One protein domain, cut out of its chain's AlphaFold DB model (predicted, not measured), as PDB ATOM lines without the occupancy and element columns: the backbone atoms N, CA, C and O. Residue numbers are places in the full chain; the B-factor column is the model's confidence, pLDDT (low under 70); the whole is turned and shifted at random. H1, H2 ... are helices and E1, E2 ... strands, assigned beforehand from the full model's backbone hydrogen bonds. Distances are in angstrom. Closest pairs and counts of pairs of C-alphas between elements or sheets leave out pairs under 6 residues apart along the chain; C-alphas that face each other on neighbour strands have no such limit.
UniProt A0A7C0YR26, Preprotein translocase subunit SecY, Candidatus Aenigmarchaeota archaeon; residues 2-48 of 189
ATOM      1  N   LEU A   2     197.036 327.689 332.662       87.75
ATOM      2  CA  LEU A   2     196.353 328.934 332.265       87.75
ATOM      3  C   LEU A   2     196.986 329.633 331.050       87.75
ATOM      4  O   LEU A   2     196.271 330.015 330.133       87.75
ATOM      5  N   ALA A   3     198.320 329.710 330.987       87.19
ATOM      6  CA  ALA A   3     199.022 330.275 329.829       87.19
ATOM      7  C   ALA A   3     198.741 329.507 328.520       87.19
ATOM      8  O   ALA A   3     198.523 330.115 327.474       87.19
ATOM      9  N   ALA A   4     198.685 328.173 328.582       84.44
ATOM     10  CA  ALA A   4     198.372 327.333 327.426       84.44
ATOM     11  C   ALA A   4     196.899 327.473 327.005       84.44
ATOM     12  O   ALA A   4     196.605 327.566 325.817       84.44
ATOM     13  N   ALA A   5     195.983 327.558 327.974       87.81
ATOM     14  CA  ALA A   5     194.570 327.822 327.714       87.81
ATOM     15  C   ALA A   5     194.356 329.206 327.079       87.81
ATOM     16  O   ALA A   5     193.588 329.332 326.130       87.81
ATOM     17  N   LEU A   6     195.079 330.234 327.539       88.69
ATOM     18  CA  LEU A   6     195.062 331.564 326.929       88.69
ATOM     19  C   LEU A   6     195.529 331.509 325.472       88.69
ATOM     20  O   LEU A   6     194.856 332.060 324.606       88.69
ATOM     21  N   LEU A   7     196.629 330.812 325.180       85.62
ATOM     22  CA  LEU A   7     197.103 330.636 323.805       85.62
ATOM     23  C   LEU A   7     196.083 329.894 322.935       85.62
ATOM     24  O   LEU A   7     195.805 330.335 321.823       85.62
ATOM     25  N   ALA A   8     195.482 328.819 323.444       85.19
ATOM     26  CA  ALA A   8     194.440 328.082 322.735       85.19
ATOM     27  C   ALA A   8     193.213 328.965 322.445       85.19
ATOM     28  O   ALA A   8     192.699 328.963 321.326       85.19
ATOM     29  N   ASN A   9     192.792 329.784 323.412       89.50
ATOM     30  CA  ASN A   9     191.687 330.726 323.245       89.50
ATOM     31  C   ASN A   9     192.026 331.851 322.261       89.50
ATOM     32  O   ASN A   9     191.193 332.194 321.428       89.50
ATOM     33  N   LEU A  10     193.247 332.393 322.293       83.75
ATOM     34  CA  LEU A  10     193.708 333.374 321.305       83.75
ATOM     35  C   LEU A  10     193.749 332.777 319.897       83.75
ATOM     36  O   LEU A  10     193.374 333.446 318.936       83.75
ATOM     37  N   GLN A  11     194.159 331.514 319.765       81.50
ATOM     38  CA  GLN A  11     194.144 330.811 318.485       81.50
ATOM     39  C   GLN A  11     192.725 330.565 317.979       81.50
ATOM     40  O   GLN A  11     192.470 330.736 316.788       81.50
ATOM     41  N   LEU A  12     191.797 330.205 318.867       83.00
ATOM     42  CA  LEU A  12     190.383 330.073 318.532       83.00
ATOM     43  C   LEU A  12     189.794 331.425 318.111       83.00
ATOM     44  O   LEU A  12     189.121 331.511 317.089       83.00
ATOM     45  N   MET A  13     190.112 332.494 318.842       82.12
ATOM     46  CA  MET A  13     189.647 333.843 318.533       82.12
ATOM     47  C   MET A  13     190.211 334.363 317.210       82.12
ATOM     48  O   MET A  13     189.492 334.996 316.445       82.12
ATOM     49  N   GLY A  14     191.460 334.019 316.889       74.12
ATOM     50  CA  GLY A  14     192.071 334.311 315.592       74.12
ATOM     51  C   GLY A  14     191.374 333.630 314.409       74.12
ATOM     52  O   GLY A  14     191.529 334.086 313.279       74.12
ATOM     53  N   ARG A  15     190.572 332.584 314.651       73.38
ATOM     54  CA  ARG A  15     189.719 331.944 313.636       73.38
ATOM     55  C   ARG A  15     188.339 332.589 313.510       73.38
ATOM     56  O   ARG A  15     187.629 332.294 312.553       73.38
ATOM     57  N   PHE A  16     187.944 333.469 314.428       74.19
ATOM     58  CA  PHE A  16     186.727 334.258 314.264       74.19
ATOM     59  C   PHE A  16     186.991 335.462 313.349       74.19
ATOM     60  O   PHE A  16     188.050 336.089 313.393       74.19
ATOM     61  N   GLY A  17     186.023 335.769 312.480       67.44
ATOM     62  CA  GLY A  17     186.111 336.901 311.553       67.44
ATOM     63  C   GLY A  17     187.063 336.696 310.370       67.44
ATOM     64  O   GLY A  17     187.576 337.674 309.832       67.44
ATOM     65  N   LEU A  18     187.310 335.445 309.965       69.12
ATOM     66  CA  LEU A  18     188.101 335.136 308.773       69.12
ATOM     67  C   LEU A  18     187.427 335.722 307.525       69.12
ATOM     68  O   LEU A  18     186.320 335.329 307.159       69.12
ATOM     69  N   LYS A  19     188.113 336.647 306.854       65.56
ATOM     70  CA  LYS A  19     187.800 337.054 305.485       65.56
ATOM     71  C   LYS A  19     188.693 336.266 304.536       65.56
ATOM     72  O   LYS A  19     189.915 336.268 304.681       65.56
ATOM     73  N   SER A  20     188.075 335.593 303.570       60.75
ATOM     74  CA  SER A  20     188.811 334.960 302.476       60.75
ATOM     75  C   SER A  20     189.352 336.060 301.566       60.75
ATOM     76  O   SER A  20     188.569 336.811 300.987       60.75
ATOM     77  N   VAL A  21     190.673 336.183 301.482       64.62
ATOM     78  CA  VAL A  21     191.358 337.050 300.518       64.62
ATOM     79  C   VAL A  21     192.283 336.137 299.721       64.62
ATOM     80  O   VAL A  21     193.224 335.565 300.270       64.62
ATOM     81  N   ASP A  22     191.958 335.954 298.442       68.62
ATOM     82  CA  ASP A  22     192.546 334.950 297.544       68.62
ATOM     83  C   ASP A  22     192.471 333.510 298.104       68.62
ATOM     84  O   ASP A  22     191.382 333.028 298.423       68.62
ATOM     85  N   ASP A  23     193.623 332.832 298.225       65.44
ATOM     86  CA  ASP A  23     193.814 331.454 298.715       65.44
ATOM     87  C   ASP A  23     194.048 331.369 300.240       65.44
ATOM     88  O   ASP A  23     194.247 330.280 300.787       65.44
ATOM     89  N   MET A  24     194.029 332.505 300.950       66.94
ATOM     90  CA  MET A  24     194.270 332.582 302.393       66.94
ATOM     91  C   MET A  24     193.052 333.142 303.132       66.94
ATOM     92  O   MET A  24     192.460 334.156 302.764       66.94
ATOM     93  N   SER A  25     192.691 332.500 304.242       66.31
ATOM     94  CA  SER A  25     191.687 333.031 305.165       66.31
ATOM     95  C   SER A  25     192.387 333.893 306.208       66.31
ATOM     96  O   SER A  25     193.086 333.374 307.079       66.31
ATOM     97  N   CYS A  26     192.225 335.211 306.116       70.81
ATOM     98  CA  CYS A  26     192.855 336.173 307.015       70.81
ATOM     99  C   CYS A  26     191.835 336.773 307.987       70.81
ATOM    100  O   CYS A  26     190.792 337.285 307.591       70.81
ATOM    101  N   SER A  27     192.157 336.733 309.274       73.31
ATOM    102  CA  SER A  27     191.528 337.530 310.327       73.31
ATOM    103  C   SER A  27     192.494 338.637 310.769       73.31
ATOM    104  O   SER A  27     193.662 338.657 310.374       73.31
ATOM    105  N   LEU A  28     192.032 339.547 311.627       68.88
ATOM    106  CA  LEU A  28     192.835 340.642 312.187       68.88
ATOM    107  C   LEU A  28     194.069 340.131 312.963       68.88
ATOM    108  O   LEU A  28     195.071 340.835 313.059       68.88
ATOM    109  N   LEU A  29     194.017 338.899 313.489       69.81
ATOM    110  CA  LEU A  29     195.079 338.306 314.313       69.81
ATOM    111  C   LEU A  29     195.976 337.293 313.570       69.81
ATOM    112  O   LEU A  29     197.121 337.084 313.990       69.81
ATOM    113  N   ALA A  30     195.485 336.650 312.502       73.81
ATOM    114  CA  ALA A  30     196.185 335.559 311.816       73.81
ATOM    115  C   ALA A  30     195.668 335.313 310.389       73.81
ATOM    116  O   ALA A  30     194.467 335.380 310.141       73.81
ATOM    117  N   CYS A  31     196.569 334.944 309.482       74.50
ATOM    118  CA  CYS A  31     196.252 334.388 308.170       74.50
ATOM    119  C   CYS A  31     196.548 332.891 308.149       74.50
ATOM    120  O   CYS A  31     197.656 332.461 308.494       74.50
ATOM    121  N   TYR A  32     195.558 332.121 307.713       75.69
ATOM    122  CA  TYR A  32     195.622 330.675 307.575       75.69
ATOM    123  C   TYR A  32     195.685 330.286 306.099       75.69
ATOM    124  O   TYR A  32     194.949 330.828 305.273       75.69
ATOM    125  N   ASP A  33     196.555 329.329 305.794       76.31
ATOM    126  CA  ASP A  33     196.598 328.645 304.502       76.31
ATOM    127  C   ASP A  33     195.445 327.632 304.370       76.31
ATOM    128  O   ASP A  33     194.818 327.250 305.364       76.31
ATOM    129  N   ARG A  34     195.234 327.103 303.162       67.12
ATOM    130  CA  ARG A  34     194.290 326.019 302.834       67.12
ATOM    131  C   ARG A  34     194.476 324.767 303.704       67.12
ATOM    132  O   ARG A  34     193.523 324.042 303.961       67.12
ATOM    133  N   ASN A  35     195.693 324.559 304.211       69.12
ATOM    134  CA  ASN A  35     196.065 323.470 305.120       69.12
ATOM    135  C   ASN A  35     195.805 323.774 306.612       69.12
ATOM    136  O   ASN A  35     196.218 323.007 307.484       69.12
ATOM    137  N   GLY A  36     195.204 324.923 306.937       68.19
ATOM    138  CA  GLY A  36     194.927 325.354 308.312       68.19
ATOM    139  C   GLY A  36     196.168 325.763 309.115       68.19
ATOM    140  O   GLY A  36     196.083 325.939 310.332       68.19
ATOM    141  N   ARG A  37     197.324 325.916 308.454       70.69
ATOM    142  CA  ARG A  37     198.578 326.386 309.060       70.69
ATOM    143  C   ARG A  37     198.616 327.910 309.085       70.69
ATOM    144  O   ARG A  37     198.161 328.558 308.148       70.69
ATOM    145  N   ILE A  38     199.170 328.472 310.155       70.25
ATOM    146  CA  ILE A  38     199.322 329.921 310.315       70.25
ATOM    147  C   ILE A  38     200.524 330.368 309.473       70.25
ATOM    148  O   ILE A  38     201.628 329.883 309.703       70.25
ATOM    149  N   VAL A  39     200.312 331.277 308.518       70.19
ATOM    150  CA  VAL A  39     201.364 331.768 307.600       70.19
ATOM    151  C   VAL A  39     201.819 333.180 307.963       70.19
ATOM    152  O   VAL A  39     202.992 333.511 307.822       70.19
ATOM    153  N   LYS A  40     200.895 334.036 308.422       66.69
ATOM    154  CA  LYS A  40     201.166 335.442 308.775       66.69
ATOM    155  C   LYS A  40     200.307 335.892 309.958       66.69
ATOM    156  O   LYS A  40     199.236 335.338 310.187       66.69
ATOM    157  N   GLY A  41     200.758 336.915 310.684       74.94
ATOM    158  CA  GLY A  41     200.010 337.570 311.768       74.94
ATOM    159  C   GLY A  41     200.696 337.495 313.133       74.94
ATOM    160  O   GLY A  41     201.713 336.830 313.301       74.94
ATOM    161  N   ILE A  42     200.124 338.174 314.128       73.94
ATOM    162  CA  ILE A  42     200.651 338.203 315.507       73.94
ATOM    163  C   ILE A  42     200.638 336.786 316.102       73.94
ATOM    164  O   ILE A  42     201.569 336.374 316.789       73.94
ATOM    165  N   LEU A  43     199.622 335.995 315.751       75.19
ATOM    166  CA  LEU A  43     199.474 334.616 316.207       75.19
ATOM    167  C   LEU A  43     200.557 333.664 315.662       75.19
ATOM    168  O   LEU A  43     200.821 332.630 316.277       75.19
ATOM    169  N   TYR A  44     201.205 334.010 314.541       73.56
ATOM    170  CA  TYR A  44     202.337 333.248 313.998       73.56
ATOM    171  C   TYR A  44     203.528 333.278 314.967       73.56
ATOM    172  O   TYR A  44     204.107 332.235 315.264       73.56
ATOM    173  N   TYR A  45     203.816 334.445 315.553       77.00
ATOM    174  CA  TYR A  45     204.887 334.632 316.542       77.00
ATOM    175  C   TYR A  45     204.556 334.070 317.932       77.00
ATOM    176  O   TYR A  45     205.461 333.782 318.712       77.00
ATOM    177  N   LEU A  46     203.266 333.897 318.233       75.38
ATOM    178  CA  LEU A  46     202.760 333.352 319.500       75.38
ATOM    179  C   LEU A  46     202.580 331.828 319.487       75.38
ATOM    180  O   LEU A  46     202.274 331.236 320.520       75.38
ATOM    181  N   THR A  47     202.741 331.182 318.332       74.94
ATOM    182  CA  THR A  47     202.568 329.733 318.192       74.94
ATOM    183  C   THR A  47     203.920 329.054 318.069       74.94
ATOM    184  O   THR A  47     204.713 329.437 317.205       74.94
ATOM    185  N   SER A  48     204.150 328.008 318.872       69.62
ATOM    186  CA  SER A  48     205.421 327.287 318.878       69.62
ATOM    187  C   SER A  48     205.786 326.773 317.477       69.62
ATOM    188  O   SER A  48     204.959 326.133 316.812       69.62
TER     189      SER A  48
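This is residues 2 to 48 of the 189 residues of the protein "Preprotein translocase subunit SecY" of Candidatus Aenigmarchaeota archaeon (UniProt A0A7C0YR26). A helix, H1, and a small antiparallel hairpin, E1 and E2, lie at the two ends of an elongated body, with E3 and the short helix H2 along one side between them. Residues 31 to 32, a stretch too short to be named, pair with both E2 and E3 and tie E3 to the hairpin as a small ragged sheet, while H2 packs on H1. The printed part has 47 residues, with two named helices and three named strands in the order H1, E1, E2, E3, H2; the sheet order is E1 - E2, antiparallel, and the class is mixed, helices and strands. It is compact, with a radius of gyration of the C-alphas of 10.3 A, and spans 35 by 19 by 16 A.

E1, residues 19 to 21, and E2, residues 24 to 26, form a hairpin at 139 degrees between directions, with N 19 and O 26 at 2.9 A and N 24 and O 21 at 3.2 A, within hydrogen-bond range. E3, residues 38 to 40, pairs with no named strand, but E2 and E3 are near each other, with 7 pairs of C-alphas within 10 A. Residues 31 to 32 pair antiparallel with residues 25 to 26 of E2 and with residues 38 to 40 of E3. H2, residues 42 to 46, has its closest C-alphas to E3 at Tyr 44 and Ile 38, 5.8 A apart. H1, residues 2 to 14, and H2 touch, the closest C-alphas being those of Gln 11 and Leu 43, 6.9 A apart. H1 is apart from E2 and E3. In H1 and H2 every O i to N i+4 pair is within hydrogen-bond range.

H1 runs 18.0 A from C-alpha 2 at (196.353, 328.934, 332.265) to C-alpha 14. E1 measures 6.1 A, E2 and E3 6.0 A each. H2 measures 6.6 A and ends at C-alpha 46, (202.760, 333.352, 319.500).

The C-alphas farthest apart are those of Leu 2 and Asp 22, 35.4 A. The printed part has no cut, and the link from E2 to E3, 11 residues, is long. Mean pLDDT of the printed part is 74.5; 16 residues are under 70, among them residues 17 to 25.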